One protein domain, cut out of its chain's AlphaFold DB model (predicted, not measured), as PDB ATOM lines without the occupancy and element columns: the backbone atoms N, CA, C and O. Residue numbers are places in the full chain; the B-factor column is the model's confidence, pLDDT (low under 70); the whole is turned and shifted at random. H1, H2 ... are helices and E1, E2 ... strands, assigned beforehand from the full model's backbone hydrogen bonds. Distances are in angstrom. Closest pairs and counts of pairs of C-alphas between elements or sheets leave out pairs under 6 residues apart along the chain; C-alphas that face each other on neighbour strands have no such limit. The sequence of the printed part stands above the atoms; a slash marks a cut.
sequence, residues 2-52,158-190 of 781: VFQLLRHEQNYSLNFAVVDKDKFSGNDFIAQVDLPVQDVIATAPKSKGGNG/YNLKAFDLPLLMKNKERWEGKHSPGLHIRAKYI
ATOM      1  N   VAL A   2     400.565 403.430 265.025       70.00
ATOM      2  CA  VAL A   2     400.122 402.267 264.227       70.00
ATOM      3  C   VAL A   2     400.664 401.002 264.881       70.00
ATOM      4  O   VAL A   2     401.867 400.910 265.121       70.00
ATOM      5  N   PHE A   3     399.779 400.056 265.170       77.75
ATOM      6  CA  PHE A   3     400.084 398.733 265.706       77.75
ATOM      7  C   PHE A   3     399.104 397.714 265.112       77.75
ATOM      8  O   PHE A   3     398.055 398.088 264.587       77.75
ATOM      9  N   GLN A   4     399.477 396.438 265.142       78.19
ATOM     10  CA  GLN A   4     398.599 395.344 264.731       78.19
ATOM     11  C   GLN A   4     397.665 394.983 265.885       78.19
ATOM     12  O   GLN A   4     398.100 394.990 267.032       78.19
ATOM     13  N   LEU A   5     396.411 394.656 265.570       80.88
ATOM     14  CA  LEU A   5     395.433 394.154 266.532       80.88
ATOM     15  C   LEU A   5     395.220 392.655 266.292       80.88
ATOM     16  O   LEU A   5     394.878 392.239 265.179       80.88
ATOM     17  N   LEU A   6     395.436 391.840 267.319       80.69
ATOM     18  CA  LEU A   6     395.186 390.402 267.296       80.69
ATOM     19  C   LEU A   6     393.700 390.112 267.555       80.69
ATOM     20  O   LEU A   6     392.992 390.897 268.181       80.69
ATOM     21  N   ARG A   7     393.205 388.949 267.104       77.81
ATOM     22  CA  ARG A   7     391.771 388.594 267.215       77.81
ATOM     23  C   ARG A   7     391.232 388.639 268.655       77.81
ATOM     24  O   ARG A   7     390.067 388.957 268.839       77.81
ATOM     25  N   HIS A   8     392.063 388.349 269.659       82.94
ATOM     26  CA  HIS A   8     391.670 388.394 271.073       82.94
ATOM     27  C   HIS A   8     391.733 389.802 271.697       82.94
ATOM     28  O   HIS A   8     391.118 390.028 272.734       82.94
ATOM     29  N   GLU A   9     392.431 390.753 271.070       83.50
ATOM     30  CA  GLU A   9     392.565 392.139 271.547       83.50
ATOM     31  C   GLU A   9     391.384 393.027 271.101       83.50
ATOM     32  O   GLU A   9     391.248 394.160 271.552       83.50
ATOM     33  N   GLN A  10     390.489 392.518 270.243       81.81
ATOM     34  CA  GLN A  10     389.312 393.249 269.739       81.81
ATOM     35  C   GLN A  10     388.330 393.680 270.841       81.81
ATOM     36  O   GLN A  10     387.594 394.644 270.655       81.81
ATOM     37  N   ASN A  11     388.355 392.998 271.990       85.00
ATOM     38  CA  ASN A  11     387.521 393.287 273.159       85.00
ATOM     39  C   ASN A  11     388.266 394.082 274.249       85.00
ATOM     40  O   ASN A  11     387.793 394.152 275.381       85.00
ATOM     41  N   TYR A  12     389.454 394.621 273.957       89.19
ATOM     42  CA  TYR A  12     390.216 395.433 274.910       89.19
ATOM     43  C   TYR A  12     389.814 396.914 274.834       89.19
ATOM     44  O   TYR A  12     389.224 397.370 273.852       89.19
ATOM     45  N   SER A  13     390.190 397.675 275.862       86.38
ATOM     46  CA  SER A  13     390.075 399.136 275.900       86.38
ATOM     47  C   SER A  13     391.455 399.770 276.038       86.38
ATOM     48  O   SER A  13     392.320 399.259 276.749       86.38
ATOM     49  N   LEU A  14     391.664 400.895 275.361       86.38
ATOM     50  CA  LEU A  14     392.857 401.721 275.490       86.38
ATOM     51  C   LEU A  14     392.657 402.695 276.656       86.38
ATOM     52  O   LEU A  14     391.914 403.667 276.525       86.38
ATOM     53  N   ASN A  15     393.313 402.427 277.785       88.25
ATOM     54  CA  ASN A  15     393.335 403.328 278.935       88.25
ATOM     55  C   ASN A  15     394.328 404.478 278.704       88.25
ATOM     56  O   ASN A  15     395.491 404.252 278.360       88.25
ATOM     57  N   PHE A  16     393.877 405.709 278.937       87.75
ATOM     58  CA  PHE A  16     394.689 406.921 278.903       87.75
ATOM     59  C   PHE A  16     394.691 407.566 280.288       87.75
ATOM     60  O   PHE A  16     393.689 408.144 280.702       87.75
ATOM     61  N   ALA A  17     395.820 407.492 280.993       85.75
ATOM     62  CA  ALA A  17     396.011 408.113 282.300       85.75
ATOM     63  C   ALA A  17     396.774 409.444 282.192       85.75
ATOM     64  O   ALA A  17     397.825 409.525 281.555       85.75
ATOM     65  N   VAL A  18     396.265 410.475 282.868       83.31
ATOM     66  CA  VAL A  18     396.921 411.773 283.062       83.31
ATOM     67  C   VAL A  18     397.510 411.803 284.469       83.31
ATOM     68  O   VAL A  18     396.808 411.565 285.455       83.31
ATOM     69  N   VAL A  19     398.805 412.092 284.561       83.75
ATOM     70  CA  VAL A  19     399.591 412.060 285.801       83.75
ATOM     71  C   VAL A  19     400.438 413.329 285.851       83.75
ATOM     72  O   VAL A  19     401.066 413.675 284.848       83.75
ATOM     73  N   ASP A  20     400.447 414.023 286.987       78.81
ATOM     74  CA  ASP A  20     401.365 415.138 287.222       78.81
ATOM     75  C   ASP A  20     402.811 414.622 287.256       78.81
ATOM     76  O   ASP A  20     403.062 413.467 287.605       78.81
ATOM     77  N   LYS A  21     403.780 415.460 286.890       71.75
ATOM     78  CA  LYS A  21     405.194 415.078 286.812       71.75
ATOM     79  C   LYS A  21     406.091 416.073 287.532       71.75
ATOM     80  O   LYS A  21     406.962 416.720 286.942       71.75
ATOM     81  N   ASP A  22     405.872 416.162 288.832       75.44
ATOM     82  CA  ASP A  22     406.706 416.925 289.743       75.44
ATOM     83  C   ASP A  22     407.954 416.125 290.202       75.44
ATOM     84  O   ASP A  22     408.312 415.087 289.635       75.44
ATOM     85  N   LYS A  23     408.667 416.641 291.213       57.59
ATOM     86  CA  LYS A  23     409.788 415.947 291.878       57.59
ATOM     87  C   LYS A  23     409.548 415.663 293.368       57.59
ATOM     88  O   LYS A  23     410.464 415.163 294.017       57.59
ATOM     89  N   PHE A  24     408.378 415.996 293.914       59.03
ATOM     90  CA  PHE A  24     408.091 415.958 295.350       59.03
ATOM     91  C   PHE A  24     406.949 415.001 295.722       59.03
ATOM     92  O   PHE A  24     407.031 414.384 296.780       59.03
ATOM     93  N   SER A  25     405.923 414.835 294.879       61.72
ATOM     94  CA  SER A  25     404.781 413.942 295.141       61.72
ATOM     95  C   SER A  25     405.044 412.488 294.732       61.72
ATOM     96  O   SER A  25     404.539 411.559 295.358       61.72
ATOM     97  N   GLY A  26     405.874 412.283 293.702       59.03
ATOM     98  CA  GLY A  26     406.139 410.956 293.135       59.03
ATOM     99  C   GLY A  26     405.284 410.609 291.912       59.03
ATOM    100  O   GLY A  26     405.166 409.428 291.582       59.03
ATOM    101  N   ASN A  27     404.797 411.628 291.193       65.62
ATOM    102  CA  ASN A  27     403.881 411.580 290.044       65.62
ATOM    103  C   ASN A  27     402.417 411.291 290.455       65.62
ATOM    104  O   ASN A  27     401.955 410.147 290.438       65.62
ATOM    105  N   ASP A  28     401.671 412.340 290.809       75.50
ATOM    106  CA  ASP A  28     400.270 412.233 291.232       75.50
ATOM    107  C   ASP A  28     399.320 411.931 290.063       75.50
ATOM    108  O   ASP A  28     399.187 412.706 289.120       75.50
ATOM    109  N   PHE A  29     398.585 410.820 290.146       78.62
ATOM    110  CA  PHE A  29     397.493 410.521 289.214       78.62
ATOM    111  C   PHE A  29     396.401 411.605 289.278       78.62
ATOM    112  O   PHE A  29     395.862 411.860 290.358       78.62
ATOM    113  N   ILE A  30     396.058 412.207 288.134       80.50
ATOM    114  CA  ILE A  30     395.065 413.289 288.007       80.50
ATOM    115  C   ILE A  30     393.723 412.743 287.505       80.50
ATOM    116  O   ILE A  30     392.680 413.021 288.102       80.50
ATOM    117  N   ALA A  31     393.742 411.997 286.397       82.31
ATOM    118  CA  ALA A  31     392.543 411.545 285.692       82.31
ATOM    119  C   ALA A  31     392.822 410.337 284.788       82.31
ATOM    120  O   ALA A  31     393.969 410.084 284.424       82.31
ATOM    121  N   GLN A  32     391.769 409.641 284.352       87.31
ATOM    122  CA  GLN A  32     391.857 408.655 283.268       87.31
ATOM    123  C   GLN A  32     390.645 408.691 282.336       87.31
ATOM    124  O   GLN A  32     389.594 409.209 282.705       87.31
ATOM    125  N   VAL A  33     390.768 408.094 281.154       88.25
ATOM    126  CA  VAL A  33     389.626 407.709 280.316       88.25
ATOM    127  C   VAL A  33     389.959 406.456 279.508       88.25
ATOM    128  O   VAL A  33     391.111 406.251 279.128       88.25
ATOM    129  N   ASP A  34     388.957 405.621 279.251       86.25
ATOM    130  CA  ASP A  34     389.082 404.396 278.462       86.25
ATOM    131  C   ASP A  34     388.411 404.569 277.094       86.25
ATOM    132  O   ASP A  34     387.290 405.067 277.007       86.25
ATOM    133  N   LEU A  35     389.082 404.126 276.028       85.69
ATOM    134  CA  LEU A  35     388.528 404.022 274.675       85.69
ATOM    135  C   LEU A  35     388.396 402.539 274.289       85.69
ATOM    136  O   LEU A  35     389.418 401.908 273.996       85.69
ATOM    137  N   PRO A  36     387.184 401.960 274.272       87.75
ATOM    138  CA  PRO A  36     386.958 400.610 273.766       87.75
ATOM    139  C   PRO A  36     387.446 400.463 272.320       87.75
ATOM    140  O   PRO A  36     387.105 401.253 271.438       87.75
ATOM    141  N   VAL A  37     388.226 399.417 272.039       85.31
ATOM    142  CA  VAL A  37     388.703 399.146 270.670       85.31
ATOM    143  C   VAL A  37     387.530 398.784 269.746       85.31
ATOM    144  O   VAL A  37     387.572 399.086 268.552       85.31
ATOM    145  N   GLN A  38     386.450 398.229 270.306       84.56
ATOM    146  CA  GLN A  38     385.188 397.954 269.613       84.56
ATOM    147  C   GLN A  38     384.577 399.208 268.968       84.56
ATOM    148  O   GLN A  38     384.150 399.135 267.815       84.56
ATOM    149  N   ASP A  39     384.615 400.365 269.636       83.06
ATOM    150  CA  ASP A  39     384.069 401.621 269.098       83.06
ATOM    151  C   ASP A  39     384.860 402.078 267.868       83.06
ATOM    152  O   ASP A  39     384.294 402.497 266.859       83.06
ATOM    153  N   VAL A  40     386.187 401.909 267.896       82.88
ATOM    154  CA  VAL A  40     387.053 402.206 266.749       82.88
ATOM    155  C   VAL A  40     386.819 401.204 265.608       82.88
ATOM    156  O   VAL A  40     386.767 401.615 264.446       82.88
ATOM    157  N   ILE A  41     386.606 399.916 265.912       83.81
ATOM    158  CA  ILE A  41     386.247 398.873 264.928       83.81
ATOM    159  C   ILE A  41     384.886 399.163 264.278       83.81
ATOM    160  O   ILE A  41     384.762 399.029 263.062       83.81
ATOM    161  N   ALA A  42     383.884 399.625 265.032       80.75
ATOM    162  CA  ALA A  42     382.560 399.966 264.505       80.75
ATOM    163  C   ALA A  42     382.607 401.070 263.429       80.75
ATOM    164  O   ALA A  42     381.719 401.160 262.579       80.75
ATOM    165  N   THR A  43     383.668 401.886 263.414       78.25
ATOM    166  CA  THR A  43     383.874 402.934 262.404       78.25
ATOM    167  C   THR A  43     384.548 402.485 261.097       78.25
ATOM    168  O   THR A  43     384.762 403.333 260.220       78.25
ATOM    169  N   ALA A  44     384.886 401.200 260.960       77.44
ATOM    170  CA  ALA A  44     385.613 400.620 259.828       77.44
ATOM    171  C   ALA A  44     384.904 400.766 258.460       77.44
ATOM    172  O   ALA A  44     383.678 400.906 258.408       77.44
ATOM    173  N   PRO A  45     385.648 400.684 257.335       75.81
ATOM    174  CA  PRO A  45     385.048 400.507 256.013       75.81
ATOM    175  C   PRO A  45     384.250 399.197 255.956       75.81
ATOM    176  O   PRO A  45     384.708 398.156 256.436       75.81
ATOM    177  N   LYS A  46     383.062 399.243 255.347       73.25
ATOM    178  CA  LYS A  46     382.219 398.064 255.118       73.25
ATOM    179  C   LYS A  46     382.564 397.429 253.766       73.25
ATOM    180  O   LYS A  46     382.961 398.126 252.832       73.25
ATOM    181  N   SER A  47     382.393 396.112 253.663       70.81
ATOM    182  CA  SER A  47     382.361 395.430 252.364       70.81
ATOM    183  C   SER A  47     381.079 395.811 251.625       70.81
ATOM    184  O   SER A  47     380.016 395.886 252.247       70.81
ATOM    185  N   LYS A  48     381.158 395.978 250.303       56.38
ATOM    186  CA  LYS A  48     379.978 395.905 249.435       56.38
ATOM    187  C   LYS A  48     379.442 394.467 249.413       56.38
ATOM    188  O   LYS A  48     380.119 393.523 249.837       56.38
ATOM    189  N   GLY A  49     378.167 394.327 249.049       54.25
ATOM    190  CA  GLY A  49     377.418 393.079 249.196       54.25
ATOM    191  C   GLY A  49     377.930 391.972 248.273       54.25
ATOM    192  O   GLY A  49     378.138 392.207 247.088       54.25
ATOM    193  N   GLY A  50     378.114 390.765 248.814       57.50
ATOM    194  CA  GLY A  50     378.477 389.553 248.068       57.50
ATOM    195  C   GLY A  50     379.931 389.488 247.581       57.50
ATOM    196  O   GLY A  50     380.610 388.504 247.848       57.50
ATOM    197  N   ASN A  51     380.425 390.535 246.918       61.28
ATOM    198  CA  ASN A  51     381.697 390.531 246.180       61.28
ATOM    199  C   ASN A  51     382.972 390.730 247.030       61.28
ATOM    200  O   ASN A  51     384.071 390.734 246.485       61.28
ATOM    201  N   GLY A  52     382.853 390.922 248.347       68.06
ATOM    202  CA  GLY A  52     383.996 391.023 249.268       68.06
ATOM    203  C   GLY A  52     384.869 392.281 249.126       68.06
ATOM    204  O   GLY A  52     385.893 392.389 249.811       68.06
ATOM    205  N   TYR A 158     394.133 411.776 256.023       55.50
ATOM    206  CA  TYR A 158     394.159 410.346 256.372       55.50
ATOM    207  C   TYR A 158     392.771 409.736 256.638       55.50
ATOM    208  O   TYR A 158     392.665 408.536 256.923       55.50
ATOM    209  N   ASN A 159     391.698 410.535 256.533       67.06
ATOM    210  CA  ASN A 159     390.317 410.121 256.815       67.06
ATOM    211  C   ASN A 159     390.234 409.396 258.186       67.06
ATOM    212  O   ASN A 159     389.828 408.234 258.288       67.06
ATOM    213  N   LEU A 160     390.734 410.068 259.230       76.75
ATOM    214  CA  LEU A 160     390.691 409.635 260.632       76.75
ATOM    215  C   LEU A 160     389.438 410.211 261.299       76.75
ATOM    216  O   LEU A 160     389.131 411.385 261.106       76.75
ATOM    217  N   LYS A 161     388.748 409.421 262.122       79.81
ATOM    218  CA  LYS A 161     387.566 409.880 262.865       79.81
ATOM    219  C   LYS A 161     387.976 410.415 264.233       79.81
ATOM    220  O   LYS A 161     388.897 409.880 264.854       79.81
ATOM    221  N   ALA A 162     387.325 411.493 264.662       81.69
ATOM    222  CA  ALA A 162     387.512 412.084 265.981       81.69
ATOM    223  C   ALA A 162     386.680 411.335 267.034       81.69
ATOM    224  O   ALA A 162     385.572 410.884 266.749       81.69
ATOM    225  N   PHE A 163     387.243 411.213 268.231       83.88
ATOM    226  CA  PHE A 163     386.642 410.635 269.425       83.88
ATOM    227  C   PHE A 163     386.941 411.591 270.583       83.88
ATOM    228  O   PHE A 163     388.106 411.769 270.951       83.88
ATOM    229  N   ASP A 164     385.901 412.213 271.130       84.12
ATOM    230  CA  ASP A 164     386.016 413.225 272.177       84.12
ATOM    231  C   ASP A 164     385.705 412.584 273.533       84.12
ATOM    232  O   ASP A 164     384.558 412.256 273.836       84.12
ATOM    233  N   LEU A 165     386.748 412.336 274.328       84.88
ATOM    234  CA  LEU A 165     386.672 411.473 275.506       84.88
ATOM    235  C   LEU A 165     386.728 412.301 276.806       84.88
ATOM    236  O   LEU A 165     387.775 412.879 277.103       84.88
ATOM    237  N   PRO A 166     385.646 412.386 277.605       83.06
ATOM    238  CA  PRO A 166     385.640 413.171 278.840       83.06
ATOM    239  C   PRO A 166     386.525 412.523 279.917       83.06
ATOM    240  O   PRO A 166     386.368 411.343 280.233       83.06
ATOM    241  N   LEU A 167     387.448 413.289 280.507       81.62
ATOM    242  CA  LEU A 167     388.405 412.760 281.484       81.62
ATOM    243  C   LEU A 167     387.769 412.559 282.869       81.62
ATOM    244  O   LEU A 167     387.222 413.479 283.479       81.62
ATOM    245  N   LEU A 168     387.900 411.347 283.412       80.69
ATOM    246  CA  LEU A 168     387.442 410.991 284.753       80.69
ATOM    247  C   LEU A 168     388.470 411.452 285.795       80.69
ATOM    248  O   LEU A 168     389.413 410.734 286.130       80.69
ATOM    249  N   MET A 169     388.280 412.674 286.293       78.44
ATOM    250  CA  MET A 169     389.101 413.293 287.342       78.44
ATOM    251  C   MET A 169     389.025 412.517 288.669       78.44
ATOM    252  O   MET A 169     387.931 412.175 289.127       78.44
ATOM    253  N   LYS A 170     390.173 412.314 289.330       73.56
ATOM    254  CA  LYS A 170     390.297 411.609 290.623       73.56
ATOM    255  C   LYS A 170     389.554 412.313 291.767       73.56
ATOM    256  O   LYS A 170     388.823 411.671 292.513       73.56
ATOM    257  N   ASN A 171     389.719 413.634 291.884       67.56
ATOM    258  CA  ASN A 171     389.184 414.447 292.985       67.56
ATOM    259  C   ASN A 171     388.129 415.433 292.453       67.56
ATOM    260  O   ASN A 171     388.426 416.617 292.296       67.56
ATOM    261  N   LYS A 172     386.918 414.954 292.135       62.88
ATOM    262  CA  LYS A 172     385.865 415.764 291.482       62.88
ATOM    263  C   LYS A 172     385.515 417.048 292.251       62.88
ATOM    264  O   LYS A 172     385.509 418.120 291.656       62.88
ATOM    265  N   GLU A 173     385.364 416.938 293.570       62.06
ATOM    266  CA  GLU A 173     385.044 418.029 294.514       62.06
ATOM    267  C   GLU A 173     386.015 419.227 294.443       62.06
ATOM    268  O   GLU A 173     385.664 420.347 294.802       62.06
ATOM    269  N   ARG A 174     387.259 419.023 293.976       60.25
ATOM    270  CA  ARG A 174     388.284 420.082 293.914       60.25
ATOM    271  C   ARG A 174     388.213 420.935 292.637       60.25
ATOM    272  O   ARG A 174     388.930 421.927 292.543       60.25
ATOM    273  N   TRP A 175     387.400 420.543 291.655       56.81
ATOM    274  CA  TRP A 175     387.399 421.109 290.297       56.81
ATOM    275  C   TRP A 175     386.001 421.503 289.792       56.81
ATOM    276  O   TRP A 175     385.796 421.664 288.588       56.81
ATOM    277  N   GLU A 176     385.025 421.647 290.689       54.25
ATOM    278  CA  GLU A 176     383.625 421.854 290.311       54.25
ATOM    279  C   GLU A 176     383.396 423.135 289.482       54.25
ATOM    280  O   GLU A 176     383.888 424.224 289.784       54.25
ATOM    281  N   GLY A 177     382.615 422.995 288.406       57.50
ATOM    282  CA  GLY A 177     381.971 424.097 287.687       57.50
ATOM    283  C   GLY A 177     382.806 424.926 286.700       57.50
ATOM    284  O   GLY A 177     382.195 425.617 285.889       57.50
ATOM    285  N   LYS A 178     384.150 424.891 286.714       58.31
ATOM    286  CA  LYS A 178     384.967 425.798 285.865       58.31
ATOM    287  C   LYS A 178     385.582 425.216 284.592       58.31
ATOM    288  O   LYS A 178     385.717 425.960 283.625       58.31
ATOM    289  N   HIS A 179     385.961 423.939 284.563       61.31
ATOM    290  CA  HIS A 179     386.602 423.334 283.387       61.31
ATOM    291  C   HIS A 179     386.134 421.891 283.179       61.31
ATOM    292  O   HIS A 179     386.104 421.102 284.121       61.31
ATOM    293  N   SER A 180     385.819 421.537 281.933       67.00
ATOM    294  CA  SER A 180     385.440 420.185 281.502       67.00
ATOM    295  C   SER A 180     386.538 419.591 280.602       67.00
ATOM    296  O   SER A 180     386.433 419.683 279.377       67.00
ATOM    297  N   PRO A 181     387.630 419.043 281.169       77.56
ATOM    298  CA  PRO A 181     388.761 418.564 280.379       77.56
ATOM    299  C   PRO A 181     388.390 417.316 279.560       77.56
ATOM    300  O   PRO A 181     387.999 416.282 280.107       77.56
ATOM    301  N   GLY A 182     388.537 417.416 278.239       80.94
ATOM    302  CA  GLY A 182     388.354 416.320 277.287       80.94
ATOM    303  C   GLY A 182     389.669 415.916 276.621       80.94
ATOM    304  O   GLY A 182     390.565 416.738 276.426       80.94
ATOM    305  N   LEU A 183     389.782 414.641 276.260       83.62
ATOM    306  CA  LEU A 183     390.879 414.087 275.477       83.62
ATOM    307  C   LEU A 183     390.393 413.814 274.047       83.62
ATOM    308  O   LEU A 183     389.647 412.869 273.801       83.62
ATOM    309  N   HIS A 184     390.836 414.643 273.104       85.75
ATOM    310  CA  HIS A 184     390.484 414.529 271.689       85.75
ATOM    311  C   HIS A 184     391.425 413.546 270.975       85.75
ATOM    312  O   HIS A 184     392.608 413.838 270.769       85.75
ATOM    313  N   ILE A 185     390.916 412.379 270.579       85.25
ATOM    314  CA  ILE A 185     391.682 411.337 269.878       85.25
ATOM    315  C   ILE A 185     391.222 411.239 268.422       85.25
ATOM    316  O   ILE A 185     390.031 411.244 268.134       85.25
ATOM    317  N   ARG A 186     392.164 411.099 267.480       82.94
ATOM    318  CA  ARG A 186     391.868 410.765 266.075       82.94
ATOM    319  C   ARG A 186     392.324 409.340 265.766       82.94
ATOM    320  O   ARG A 186     393.514 409.041 265.878       82.94
ATOM    321  N   ALA A 187     391.390 408.469 265.386       83.81
ATOM    322  CA  ALA A 187     391.620 407.037 265.189       83.81
ATOM    323  C   ALA A 187     390.855 406.471 263.977       83.81
ATOM    324  O   ALA A 187     389.951 407.103 263.427       83.81
ATOM    325  N   LYS A 188     391.254 405.272 263.537       85.62
ATOM    326  CA  LYS A 188     390.629 404.507 262.449       85.62
ATOM    327  C   LYS A 188     391.041 403.041 262.550       85.62
ATOM    328  O   LYS A 188     392.221 402.759 262.748       85.62
ATOM    329  N   TYR A 189     390.098 402.127 262.348       85.31
ATOM    330  CA  TYR A 189     390.384 400.710 262.117       85.31
ATOM    331  C   TYR A 189     390.290 400.390 260.618       85.31
ATOM    332  O   TYR A 189     389.394 400.885 259.933       85.31
ATOM    333  N   ILE A 190     391.210 399.568 260.103       84.06
ATOM    334  CA  ILE A 190     391.193 399.080 258.717       84.06
ATOM    335  C   ILE A 190     391.437 397.560 258.740       84.06
ATOM    336  O   ILE A 190     392.491 397.134 259.215       84.06
TER     337      ILE A 190
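AT A GLANCE: This is residues 2 to 52 and 158 to 190 of the 781 residues of the protein "Phosphatidylserine decarboxylase proenzyme 2" of Orbilia oligospora (UniProt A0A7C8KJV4). With little regular structure, two strand hairpins, E1 with E2 and E3 with E4, lie loosely side by side in a rod; residues 47 to 52 and 173 to 179 stick out. The printed part has 84 residues, 33 in named elements, E1 E2 H1 E3 E4, mostly strand, both sheets antiparallel. It is only just loose, close to extended: radius of gyration of the C-alphas 17.4 A, spans 60 by 28 by 23 A.

IN THESE COORDINATES: E1, residues 13 to 19, begins at C-alpha 13 (390.075, 399.136, 275.900) and measures 18.9 A; E2, residues 29 to 36, 21.2 A; H1, residues 37 to 42, 8.7 A; E3, residues 161 to 166, 16.4 A. E4, residues 182 to 187, 15.6 A, ends at C-alpha 187 (391.620, 407.037, 265.189).

HOW THE PARTS SIT: In hairpin E1 and E2, 164 degrees, N 14 and O 35 are within hydrogen-bond range, 2.8 A; in hairpin E3 and E4, 156 degrees, N 163 and O 185, 2.8 A. The closest C-alphas of E2 and E3, Val 33 and Leu 165, are 6.8 A apart. H1 has every O i to N i+4 pair within range.

THE WHOLE: C-alphas 52 and 158 are 23.0 A apart across the cut. Link E3 to E4 is long. pLDDT is under 70 in 22 residues, among them 171 to 180.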